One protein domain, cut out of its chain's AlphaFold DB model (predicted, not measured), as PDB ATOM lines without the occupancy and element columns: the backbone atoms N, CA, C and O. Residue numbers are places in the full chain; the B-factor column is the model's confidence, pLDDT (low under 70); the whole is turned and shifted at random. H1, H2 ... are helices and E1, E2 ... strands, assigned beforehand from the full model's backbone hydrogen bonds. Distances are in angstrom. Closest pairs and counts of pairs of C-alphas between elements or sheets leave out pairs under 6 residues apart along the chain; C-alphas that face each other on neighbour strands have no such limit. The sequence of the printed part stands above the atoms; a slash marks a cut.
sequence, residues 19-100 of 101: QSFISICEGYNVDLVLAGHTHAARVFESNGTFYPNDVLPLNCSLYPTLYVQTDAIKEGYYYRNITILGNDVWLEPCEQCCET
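AT A GLANCE: This is residues 19 to 100 of the 101 residues of an uncharacterized protein of Thermoplasmata archaeon (UniProt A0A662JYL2). A small three-stranded sheet, E1, E3 and E2, and a long two-stranded hairpin, E4 and E5, lie partly face to face, with a gap between their strands. The long loop of residues 45 to 65 bridges them along one side, pairing briefly with E2 through residues 50 to 51 and with E5 through residues 58 to 59, while helix H1 sits beyond one end of the sheet and only grazes it. The printed part has 82 residues, with one named helix and five named strands in the order H1 E1 E2 E3 E4 E5; under half of the residues are in named elements. The larger sheet has the order E1, E3, E2 and is mixed, the hairpin is antiparallel, and the class is mixed, helices and strands. The whole is compact, with a radius of gyration of the C-alphas of 13.1 A and spans of 41 by 30 by 17 A.

IN THESE COORDINATES: Begin with E3, residues 66 to 69, and find C-alpha 66 at (111.247, 114.798, 115.288). Its sheet neighbours are E1, residues 32 to 35, and E2, residues 42 to 44. Look next for E4, residues 77 to 85, 25.5 A long, and E5, residues 88 to 97, 25.7 A long and ending at C-alpha 97 at (115.819, 138.064, 116.495). E5 bends by 54 degrees at residue 94. H1, residues 19 to 27, starts at C-alpha 19 at (106.842, 107.616, 103.463) and is 11.9 A long.

HOW THE PARTS SIT: In the sheet, E3 is the inner strand, parallel to E1 at 22 degrees, with N 33 and O 66 2.8 A apart. On its other side, E3 and E2 form a hairpin, antiparallel at 162 degrees; look for N 69 and O 42, 2.7 A apart. H1 is on this sheet but only grazes it, with residues 22 to 26; every O i to N i+4 pair in H1 is within hydrogen-bond range. E4 and E5 form a hairpin, antiparallel at 160 degrees, where N 90 and O 83 are 2.8 A apart and N 97 and O 77 also 2.8 A, both pairs within hydrogen-bond range. E1 and E5 are only just apart, their closest C-alphas being 8.2 A from each other.

THE WHOLE: The two C-alphas farthest apart are those of Gly 27 and Glu 99, at 40.8 A. The printed part has no cut. The link from E2 to E3, 21 residues, is long; those from H1 to E1 and from E4 to E5 are tight. The mean pLDDT of the printed part is 94.2, and residues 99 to 100 are under 70.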
ATOM      1  N   GLN A  19     106.902 108.718 102.508       96.00
ATOM      2  CA  GLN A  19     106.842 107.616 103.463       96.00
ATOM      3  C   GLN A  19     108.170 106.858 103.539       96.00
ATOM      4  O   GLN A  19     108.601 106.513 104.630       96.00
ATOM      5  N   SER A  20     108.839 106.645 102.404       98.00
ATOM      6  CA  SER A  20     110.156 106.003 102.371       98.00
ATOM      7  C   SER A  20     111.202 106.823 103.121       98.00
ATOM      8  O   SER A  20     111.985 106.254 103.870       98.00
ATOM      9  N   PHE A  21     111.189 108.149 102.961       97.75
ATOM     10  CA  PHE A  21     112.066 109.050 103.703       97.75
ATOM     11  C   PHE A  21     111.818 108.950 105.212       97.75
ATOM     12  O   PHE A  21     112.763 108.718 105.958       97.75
ATOM     13  N   ILE A  22     110.552 109.034 105.642       97.94
ATOM     14  CA  ILE A  22     110.168 108.863 107.052       97.94
ATOM     15  C   ILE A  22     110.669 107.514 107.577       97.94
ATOM     16  O   ILE A  22     111.377 107.467 108.573       97.94
ATOM     17  N   SER A  23     110.389 106.415 106.871       98.19
ATOM     18  CA  SER A  23     110.819 105.074 107.283       98.19
ATOM     19  C   SER A  23     112.337 104.922 107.394       98.19
ATOM     20  O   SER A  23     112.801 104.192 108.264       98.19
ATOM     21  N   ILE A  24     113.115 105.596 106.541       98.25
ATOM     22  CA  ILE A  24     114.578 105.621 106.654       98.25
ATOM     23  C   ILE A  24     114.990 106.382 107.916       98.25
ATOM     24  O   ILE A  24     115.789 105.866 108.688       98.25
ATOM     25  N   CYS A  25     114.441 107.575 108.154       98.31
ATOM     26  CA  CYS A  25     114.780 108.365 109.336       98.31
ATOM     27  C   CYS A  25     114.494 107.610 110.641       98.31
ATOM     28  O   CYS A  25     115.390 107.503 111.477       98.31
ATOM     29  N   GLU A  26     113.309 107.007 110.760       97.69
ATOM     30  CA  GLU A  26     112.953 106.192 111.929       97.69
ATOM     31  C   GLU A  26     113.852 104.946 112.032       97.69
ATOM     32  O   GLU A  26     114.347 104.615 113.103       97.69
ATOM     33  N   GLY A  27     114.120 104.260 110.913       98.00
ATOM     34  CA  GLY A  27     114.935 103.039 110.897       98.00
ATOM     35  C   GLY A  27     116.405 103.251 111.274       98.00
ATOM     36  O   GLY A  27     117.051 102.322 111.757       98.00
ATOM     37  N   TYR A  28     116.930 104.462 111.072       98.00
ATOM     38  CA  TYR A  28     118.279 104.859 111.484       98.00
ATOM     39  C   TYR A  28     118.310 105.611 112.823       98.00
ATOM     40  O   TYR A  28     119.382 106.070 113.211       98.00
ATOM     41  N   ASN A  29     117.179 105.711 113.535       95.88
ATOM     42  CA  ASN A  29     117.043 106.457 114.791       95.88
ATOM     43  C   ASN A  29     117.572 107.898 114.675       95.88
ATOM     44  O   ASN A  29     118.358 108.354 115.500       95.88
ATOM     45  N   VAL A  30     117.194 108.605 113.608       97.69
ATOM     46  CA  VAL A  30     117.541 110.023 113.458       97.69
ATOM     47  C   VAL A  30     116.829 110.818 114.556       97.69
ATOM     48  O   VAL A  30     115.605 110.764 114.619       97.69
ATOM     49  N   ASP A  31     117.547 111.588 115.377       98.06
ATOM     50  CA  ASP A  31     116.914 112.373 116.454       98.06
ATOM     51  C   ASP A  31     115.963 113.443 115.896       98.06
ATOM     52  O   ASP A  31     114.832 113.610 116.358       98.06
ATOM     53  N   LEU A  32     116.409 114.182 114.873       96.94
ATOM     54  CA  LEU A  32     115.609 115.242 114.269       96.94
ATOM     55  C   LEU A  32     115.923 115.501 112.795       96.94
ATOM     56  O   LEU A  32     117.034 115.303 112.304       96.94
ATOM     57  N   VAL A  33     114.925 116.032 112.097       98.06
ATOM     58  CA  VAL A  33     114.962 116.407 110.686       98.06
ATOM     59  C   VAL A  33     114.548 117.873 110.542       98.06
ATOM     60  O   VAL A  33     113.387 118.222 110.747       98.06
ATOM     61  N   LEU A  34     115.490 118.736 110.150       97.62
ATOM     62  CA  LEU A  34     115.268 120.183 109.999       97.62
ATOM     63  C   LEU A  34     114.731 120.549 108.613       97.62
ATOM     64  O   LEU A  34     115.385 120.263 107.605       97.62
ATOM     65  N   ALA A  35     113.611 121.266 108.556       96.38
ATOM     66  CA  ALA A  35     112.973 121.763 107.342       96.38
ATOM     67  C   ALA A  35     112.529 123.237 107.445       96.38
ATOM     68  O   ALA A  35     112.485 123.823 108.526       96.38
ATOM     69  N   GLY A  36     112.199 123.831 106.296       92.38
ATOM     70  CA  GLY A  36     111.613 125.169 106.185       92.38
ATOM     71  C   GLY A  36     110.333 125.131 105.350       92.38
ATOM     72  O   GLY A  36     109.453 124.313 105.609       92.38
ATOM     73  N   HIS A  37     110.256 125.993 104.326       94.06
ATOM     74  CA  HIS A  37     109.200 126.064 103.300       94.06
ATOM     75  C   HIS A  37     107.837 126.614 103.760       94.06
ATOM     76  O   HIS A  37     107.256 127.439 103.067       94.06
ATOM     77  N   THR A  38     107.343 126.228 104.934       93.25
ATOM     78  CA  THR A  38     105.974 126.558 105.384       93.25
ATOM     79  C   THR A  38     105.827 127.936 106.026       93.25
ATOM     80  O   THR A  38     104.705 128.358 106.303       93.25
ATOM     81  N   HIS A  39     106.945 128.620 106.296       92.88
ATOM     82  CA  HIS A  39     106.982 129.895 107.016       92.88
ATOM     83  C   HIS A  39     106.259 129.807 108.372       92.88
ATOM     84  O   HIS A  39     105.482 130.697 108.725       92.88
ATOM     85  N   ALA A  40     106.452 128.693 109.082       92.56
ATOM     86  CA  ALA A  40     105.844 128.441 110.376       92.56
ATOM     87  C   ALA A  40     106.781 127.625 111.274       92.56
ATOM     88  O   ALA A  40     107.361 126.622 110.852       92.56
ATOM     89  N   ALA A  41     106.867 128.016 112.541       95.00
ATOM     90  CA  ALA A  41     107.537 127.244 113.578       95.00
ATOM     91  C   ALA A  41     106.682 126.034 114.001       95.00
ATOM     92  O   ALA A  41     105.632 126.199 114.623       95.00
ATOM     93  N   ARG A  42     107.112 124.806 113.674       96.50
ATOM     94  CA  ARG A  42     106.376 123.572 114.020       96.50
ATOM     95  C   ARG A  42     107.308 122.420 114.363       96.50
ATOM     96  O   ARG A  42     108.399 122.340 113.812       96.50
ATOM     97  N   VAL A  43     106.867 121.511 115.222       98.19
ATOM     98  CA  VAL A  43     107.590 120.276 115.549       98.19
ATOM     99  C   VAL A  43     106.585 119.133 115.569       98.19
ATOM    100  O   VAL A  43     105.532 119.262 116.193       98.19
ATOM    101  N   PHE A  44     106.888 118.041 114.869       97.94
ATOM    102  CA  PHE A  44     106.015 116.872 114.789       97.94
ATOM    103  C   PHE A  44     106.763 115.556 114.989       97.94
ATOM    104  O   PHE A  44     107.904 115.434 114.563       97.94
ATOM    105  N   GLU A  45     106.076 114.542 115.505       97.75
ATOM    106  CA  GLU A  45     106.412 113.134 115.250       97.75
ATOM    107  C   GLU A  45     105.855 112.677 113.890       97.75
ATOM    108  O   GLU A  45     104.938 113.285 113.327       97.75
ATOM    109  N   SER A  46     106.340 111.544 113.374       96.44
ATOM    110  CA  SER A  46     105.850 110.955 112.117       96.44
ATOM    111  C   SER A  46     104.370 110.550 112.127       96.44
ATOM    112  O   SER A  46     103.738 110.529 111.067       96.44
ATOM    113  N   ASN A  47     103.789 110.286 113.300       95.12
ATOM    114  CA  ASN A  47     102.358 109.995 113.481       95.12
ATOM    115  C   ASN A  47     101.460 111.256 113.462       95.12
ATOM    116  O   ASN A  47     100.236 111.131 113.458       95.12
ATOM    117  N   GLY A  48     102.047 112.459 113.426       94.31
ATOM    118  CA  GLY A  48     101.337 113.737 113.447       94.31
ATOM    119  C   GLY A  48     101.146 114.367 114.832       94.31
ATOM    120  O   GLY A  48     100.529 115.432 114.898       94.31
ATOM    121  N   THR A  49     101.676 113.779 115.915       96.69
ATOM    122  CA  THR A  49     101.753 114.444 117.231       96.69
ATOM    123  C   THR A  49     102.504 115.758 117.075       96.69
ATOM    124  O   THR A  49     103.605 115.776 116.531       96.69
ATOM    125  N   PHE A  50     101.904 116.857 117.526       97.31
ATOM    126  CA  PHE A  50     102.456 118.203 117.415       97.31
ATOM    127  C   PHE A  50     102.994 118.682 118.763       97.31
ATOM    128  O   PHE A  50     102.296 118.579 119.771       97.31
ATOM    129  N   TYR A  51     104.186 119.279 118.749       97.75
ATOM    130  CA  TYR A  51     104.787 119.926 119.912       97.75
ATOM    131  C   TYR A  51     104.794 121.443 119.695       97.75
ATOM    132  O   TYR A  51     105.487 121.932 118.791       97.75
ATOM    133  N   PRO A  52     103.998 122.201 120.471       96.38
ATOM    134  CA  PRO A  52     103.991 123.655 120.389       96.38
ATOM    135  C   PRO A  52     105.311 124.263 120.890       96.38
ATOM    136  O   PRO A  52     106.142 123.606 121.509       96.38
ATOM    137  N   ASN A  53     105.545 125.537 120.572       96.06
ATOM    138  CA  ASN A  53     106.843 126.162 120.838       96.06
ATOM    139  C   ASN A  53     107.139 126.367 122.339       96.06
ATOM    140  O   ASN A  53     108.291 126.538 122.714       96.06
ATOM    141  N   ASP A  54     106.102 126.373 123.177       95.75
ATOM    142  CA  ASP A  54     106.137 126.598 124.626       95.75
ATOM    143  C   ASP A  54     106.491 125.347 125.446       95.75
ATOM    144  O   ASP A  54     106.800 125.471 126.629       95.75
ATOM    145  N   VAL A  55     106.488 124.154 124.837       96.81
ATOM    146  CA  VAL A  55     106.953 122.912 125.487       96.81
ATOM    147  C   VAL A  55     108.442 122.630 125.262       96.81
ATOM    148  O   VAL A  55     108.940 121.591 125.684       96.81
ATOM    149  N   LEU A  56     109.149 123.530 124.575       96.62
ATOM    150  CA  LEU A  56     110.584 123.442 124.305       96.62
ATOM    151  C   LEU A  56     111.384 124.118 125.444       96.62
ATOM    152  O   LEU A  56     110.892 125.086 126.029       96.62
ATOM    153  N   PRO A  57     112.612 123.658 125.750       97.62
ATOM    154  CA  PRO A  57     113.408 122.708 124.971       97.62
ATOM    155  C   PRO A  57     113.032 121.235 125.149       97.62
ATOM    156  O   PRO A  57     112.574 120.813 126.207       97.62
ATOM    157  N   LEU A  58     113.292 120.438 124.110       97.81
ATOM    158  CA  LEU A  58     113.123 118.982 124.125       97.81
ATOM    159  C   LEU A  58     114.467 118.277 123.943       97.81
ATOM    160  O   LEU A  58     115.199 118.585 123.001       97.81
ATOM    161  N   ASN A  59     114.752 117.280 124.785       97.69
ATOM    162  CA  ASN A  59     115.796 116.293 124.509       97.69
ATOM    163  C   ASN A  59     115.265 115.308 123.458       97.69
ATOM    164  O   ASN A  59     114.517 114.390 123.792       97.69
ATOM    165  N   CYS A  60     115.620 115.525 122.194       97.44
ATOM    166  CA  CYS A  60     115.116 114.790 121.033       97.44
ATOM    167  C   CYS A  60     115.460 113.301 121.090       97.44
ATOM    168  O   CYS A  60     114.700 112.490 120.574       97.44
ATOM    169  N   SER A  61     116.534 112.931 121.787       95.50
ATOM    170  CA  SER A  61     116.976 111.540 121.924       95.50
ATOM    171  C   SER A  61     116.041 110.680 122.789       95.50
ATOM    172  O   SER A  61     116.201 109.463 122.863       95.50
ATOM    173  N   LEU A  62     115.037 111.292 123.431       96.06
ATOM    174  CA  LEU A  62     113.974 110.608 124.179       96.06
ATOM    175  C   LEU A  62     112.687 110.394 123.364       96.06
ATOM    176  O   LEU A  62     111.714 109.855 123.897       96.06
ATOM    177  N   TYR A  63     112.665 110.818 122.101       96.88
ATOM    178  CA  TYR A  63     111.497 110.775 121.225       96.88
ATOM    179  C   TYR A  63     111.790 109.950 119.962       96.88
ATOM    180  O   TYR A  63     112.951 109.739 119.609       96.88
ATOM    181  N   PRO A  64     110.749 109.485 119.247       96.88
ATOM    182  CA  PRO A  64     110.879 109.133 117.833       96.88
ATOM    183  C   PRO A  64     111.419 110.316 117.015       96.88
ATOM    184  O   PRO A  64     111.425 111.449 117.501       96.88
ATOM    185  N   THR A  65     111.812 110.085 115.756       98.44
ATOM    186  CA  THR A  65     112.369 111.162 114.925       98.44
ATOM    187  C   THR A  65     111.449 112.385 114.901       98.44
ATOM    188  O   THR A  65     110.296 112.313 114.462       98.44
ATOM    189  N   LEU A  66     111.984 113.539 115.307       98.56
ATOM    190  CA  LEU A  66     111.247 114.798 115.288       98.56
ATOM    191  C   LEU A  66     111.428 115.533 113.956       98.56
ATOM    192  O   LEU A  66     112.535 115.792 113.493       98.56
ATOM    193  N   TYR A  67     110.325 115.943 113.343       98.12
ATOM    194  CA  TYR A  67     110.284 116.712 112.103       98.12
ATOM    195  C   TYR A  67     110.050 118.181 112.434       98.12
ATOM    196  O   TYR A  67     108.949 118.595 112.805       98.12
ATOM    197  N   VAL A  68     111.109 118.971 112.301       98.19
ATOM    198  CA  VAL A  68     111.200 120.334 112.822       98.19
ATOM    199  C   VAL A  68     111.131 121.334 111.679       98.19
ATOM    200  O   VAL A  68     111.862 121.236 110.698       98.19
ATOM    201  N   GLN A  69     110.276 122.336 111.831       96.94
ATOM    202  CA  GLN A  69     110.127 123.478 110.943       96.94
ATOM    203  C   GLN A  69     110.487 124.758 111.712       96.94
ATOM    204  O   GLN A  69     110.042 124.974 112.850       96.94
ATOM    205  N   THR A  70     111.311 125.600 111.092       95.38
ATOM    206  CA  THR A  70     111.641 126.947 111.587       95.38
ATOM    207  C   THR A  70     110.836 127.971 110.797       95.38
ATOM    208  O   THR A  70     110.590 127.773 109.603       95.38
ATOM    209  N   ASP A  71     110.390 129.038 111.463       92.69
ATOM    210  CA  ASP A  71     109.660 130.115 110.791       92.69
ATOM    211  C   ASP A  71     110.555 130.844 109.768       92.69
ATOM    212  O   ASP A  71     111.754 130.589 109.648       92.69
ATOM    213  N   ALA A  72     109.953 131.718 108.972       89.50
ATOM    214  CA  ALA A  72     110.627 132.429 107.899       89.50
ATOM    215  C   ALA A  72     111.105 133.811 108.326       89.50
ATOM    216  O   ALA A  72     110.625 134.390 109.292       89.50
ATOM    217  N   ILE A  73     111.993 134.378 107.520       86.19
ATOM    218  CA  ILE A  73     112.357 135.788 107.604       86.19
ATOM    219  C   ILE A  73     111.147 136.611 107.131       86.19
ATOM    220  O   ILE A  73     110.762 136.509 105.964       86.19
ATOM    221  N   LYS A  74     110.515 137.360 108.042       79.88
ATOM    222  CA  LYS A  74     109.334 138.209 107.777       79.88
ATOM    223  C   LYS A  74     109.569 139.620 108.322       79.88
ATOM    224  O   LYS A  74     110.331 140.356 107.723       79.88
ATOM    225  N   GLU A  75     108.978 139.955 109.472       75.25
ATOM    226  CA  GLU A  75     109.227 141.189 110.247       75.25
ATOM    227  C   GLU A  75     110.472 141.059 111.155       75.25
ATOM    228  O   GLU A  75     110.682 141.826 112.088       75.25
ATOM    229  N   GLY A  76     111.286 140.032 110.915       83.69
ATOM    230  CA  GLY A  76     112.462 139.665 111.691       83.69
ATOM    231  C   GLY A  76     113.009 138.311 111.257       83.69
ATOM    232  O   GLY A  76     112.417 137.633 110.407       83.69
ATOM    233  N   TYR A  77     114.139 137.909 111.837       86.69
ATOM    234  CA  TYR A  77     114.760 136.617 111.553       86.69
ATOM    235  C   TYR A  77     114.367 135.608 112.622       86.69
ATOM    236  O   TYR A  77     114.686 135.778 113.798       86.69
ATOM    237  N   TYR A  78     113.692 134.540 112.211       93.31
ATOM    238  CA  TYR A  78     113.339 133.456 113.113       93.31
ATOM    239  C   TYR A  78     114.375 132.342 113.041       93.31
ATOM    240  O   TYR A  78     114.815 131.951 111.959       93.31
ATOM    241  N   TYR A  79     114.765 131.833 114.200       94.06
ATOM    242  CA  TYR A  79     115.795 130.810 114.324       94.06
ATOM    243  C   TYR A  79     115.476 129.859 115.472       94.06
ATOM    244  O   TYR A  79     114.638 130.140 116.325       94.06
ATOM    245  N   ARG A  80     116.153 128.714 115.473       96.25
ATOM    246  CA  ARG A  80     116.158 127.752 116.573       96.25
ATOM    247  C   ARG A  80     117.598 127.417 116.892       96.25
ATOM    248  O   ARG A  80     118.390 127.194 115.976       96.25
ATOM    249  N   ASN A  81     117.910 127.327 118.173       96.94
ATOM    250  CA  ASN A  81     119.171 126.752 118.608       96.94
ATOM    251  C   ASN A  81     119.029 125.226 118.693       96.94
ATOM    252  O   ASN A  81     117.997 124.702 119.111       96.94
ATOM    253  N   ILE A  82     120.071 124.519 118.259       97.25
ATOM    254  CA  ILE A  82     120.210 123.075 118.444       97.25
ATOM    255  C   ILE A  82     121.472 122.866 119.261       97.25
ATOM    256  O   ILE A  82     122.561 123.239 118.819       97.25
ATOM    257  N   THR A  83     121.327 122.271 120.437       97.44
ATOM    258  CA  THR A  83     122.454 122.009 121.330       97.44
ATOM    259  C   THR A  83     122.744 120.516 121.333       97.44
ATOM    260  O   THR A  83     121.845 119.709 121.531       97.44
ATOM    261  N   ILE A  84     124.003 120.137 121.128       96.69
ATOM    262  CA  ILE A  84     124.449 118.744 121.248       96.69
ATOM    263  C   ILE A  84     125.277 118.642 122.526       96.69
ATOM    264  O   ILE A  84     126.334 119.268 122.630       96.69
ATOM    265  N   LEU A  85     124.785 117.887 123.509       95.06
ATOM    266  CA  LEU A  85     125.442 117.681 124.801       95.06
ATOM    267  C   LEU A  85     125.733 116.195 124.989       95.06
ATOM    268  O   LEU A  85     124.842 115.392 125.255       95.06
ATOM    269  N   GLY A  86     127.005 115.821 124.843       94.06
ATOM    270  CA  GLY A  86     127.380 114.412 124.769       94.06
ATOM    271  C   GLY A  86     126.775 113.773 123.520       94.06
ATOM    272  O   GLY A  86     127.116 114.182 122.411       94.06
ATOM    273  N   ASN A  87     125.879 112.805 123.717       93.12
ATOM    274  CA  ASN A  87     125.142 112.144 122.637       93.12
ATOM    275  C   ASN A  87     123.688 112.622 122.512       93.12
ATOM    276  O   ASN A  87     122.994 112.155 121.618       93.12
ATOM    277  N   ASP A  88     123.242 113.531 123.381       96.38
ATOM    278  CA  ASP A  88     121.860 113.999 123.383       96.38
ATOM    279  C   ASP A  88     121.719 115.257 122.528       96.38
ATOM    280  O   ASP A  88     122.520 116.199 122.632       96.38
ATOM    281  N   VAL A  89     120.665 115.294 121.716       97.81
ATOM    282  CA  VAL A  89     120.318 116.454 120.893       97.81
ATOM    283  C   VAL A  89     119.156 117.208 121.527       97.81
ATOM    284  O   VAL A  89     118.067 116.670 121.697       97.81
ATOM    285  N   TRP A  90     119.367 118.481 121.837       98.25
ATOM    286  CA  TRP A  90     118.365 119.369 122.411       98.25
ATOM    287  C   TRP A  90     117.869 120.362 121.364       98.25
ATOM    288  O   TRP A  90     118.659 121.060 120.724       98.25
ATOM    289  N   LEU A  91     116.551 120.412 121.193       98.38
ATOM    290  CA  LEU A  91     115.862 121.348 120.313       98.38
ATOM    291  C   LEU A  91     115.284 122.485 121.150       98.38
ATOM    292  O   LEU A  91     114.395 122.252 121.966       98.38
ATOM    293  N   GLU A  92     115.761 123.702 120.914       98.12
ATOM    294  CA  GLU A  92     115.280 124.906 121.591       98.12
ATOM    295  C   GLU A  92     114.025 125.494 120.903       98.12
ATOM    296  O   GLU A  92     113.703 125.155 119.746       98.12
ATOM    297  N   PRO A  93     113.296 126.399 121.587       97.44
ATOM    298  CA  PRO A  93     112.216 127.163 120.978       97.44
ATOM    299  C   PRO A  93     112.648 127.898 119.702       97.44
ATOM    300  O   PRO A  93     113.812 128.241 119.495       97.44
ATOM    301  N   CYS A  94     111.681 128.155 118.823       96.38
ATOM    302  CA  CYS A  94     111.844 129.124 117.752       96.38
ATOM    303  C   CYS A  94     111.761 130.513 118.361       96.38
ATOM    304  O   CYS A  94     110.750 130.853 118.978       96.38
ATOM    305  N   GLU A  95     112.797 131.302 118.149       94.50
ATOM    306  CA  GLU A  95     112.910 132.670 118.625       94.50
ATOM    307  C   GLU A  95     112.908 133.628 117.436       94.50
ATOM    308  O   GLU A  95     113.267 133.250 116.320       94.50
ATOM    309  N   GLN A  96     112.497 134.871 117.681       91.94
ATOM    310  CA  GLN A  96     112.610 135.978 116.735       91.94
ATOM    311  C   GLN A  96     113.775 136.869 117.172       91.94
ATOM    312  O   GLN A  96     113.782 137.365 118.298       91.94
ATOM    313  N   CYS A  97     114.746 137.096 116.290       84.31
ATOM    314  CA  CYS A  97     115.819 138.064 116.495       84.31
ATOM    315  C   CYS A  97     115.659 139.241 115.532       84.31
ATOM    316  O   CYS A  97     115.599 139.019 114.321       84.31
ATOM    317  N   CYS A  98     115.687 140.456 116.103       74.75
ATOM    318  CA  CYS A  98     115.743 141.769 115.447       74.75
ATOM    319  C   CYS A  98     114.650 142.046 114.396       74.75
ATOM    320  O   CYS A  98     114.106 141.147 113.763       74.75
ATOM    321  N   GLU A  99     114.342 143.322 114.173       62.28
ATOM    322  CA  GLU A  99     113.545 143.729 113.013       62.28
ATOM    323  C   GLU A  99     114.426 143.675 111.756       62.28
ATOM    324  O   GLU A  99     115.603 144.049 111.774       62.28
ATOM    325  N   THR A 100     113.881 143.164 110.655       57.19
ATOM    326  CA  THR A 100     114.500 143.296 109.332       57.19
ATOM    327  C   THR A 100     114.266 144.725 108.842       57.19
ATOM    328  O   THR A 100     113.111 145.089 108.625       57.19
TER     329      THR A 100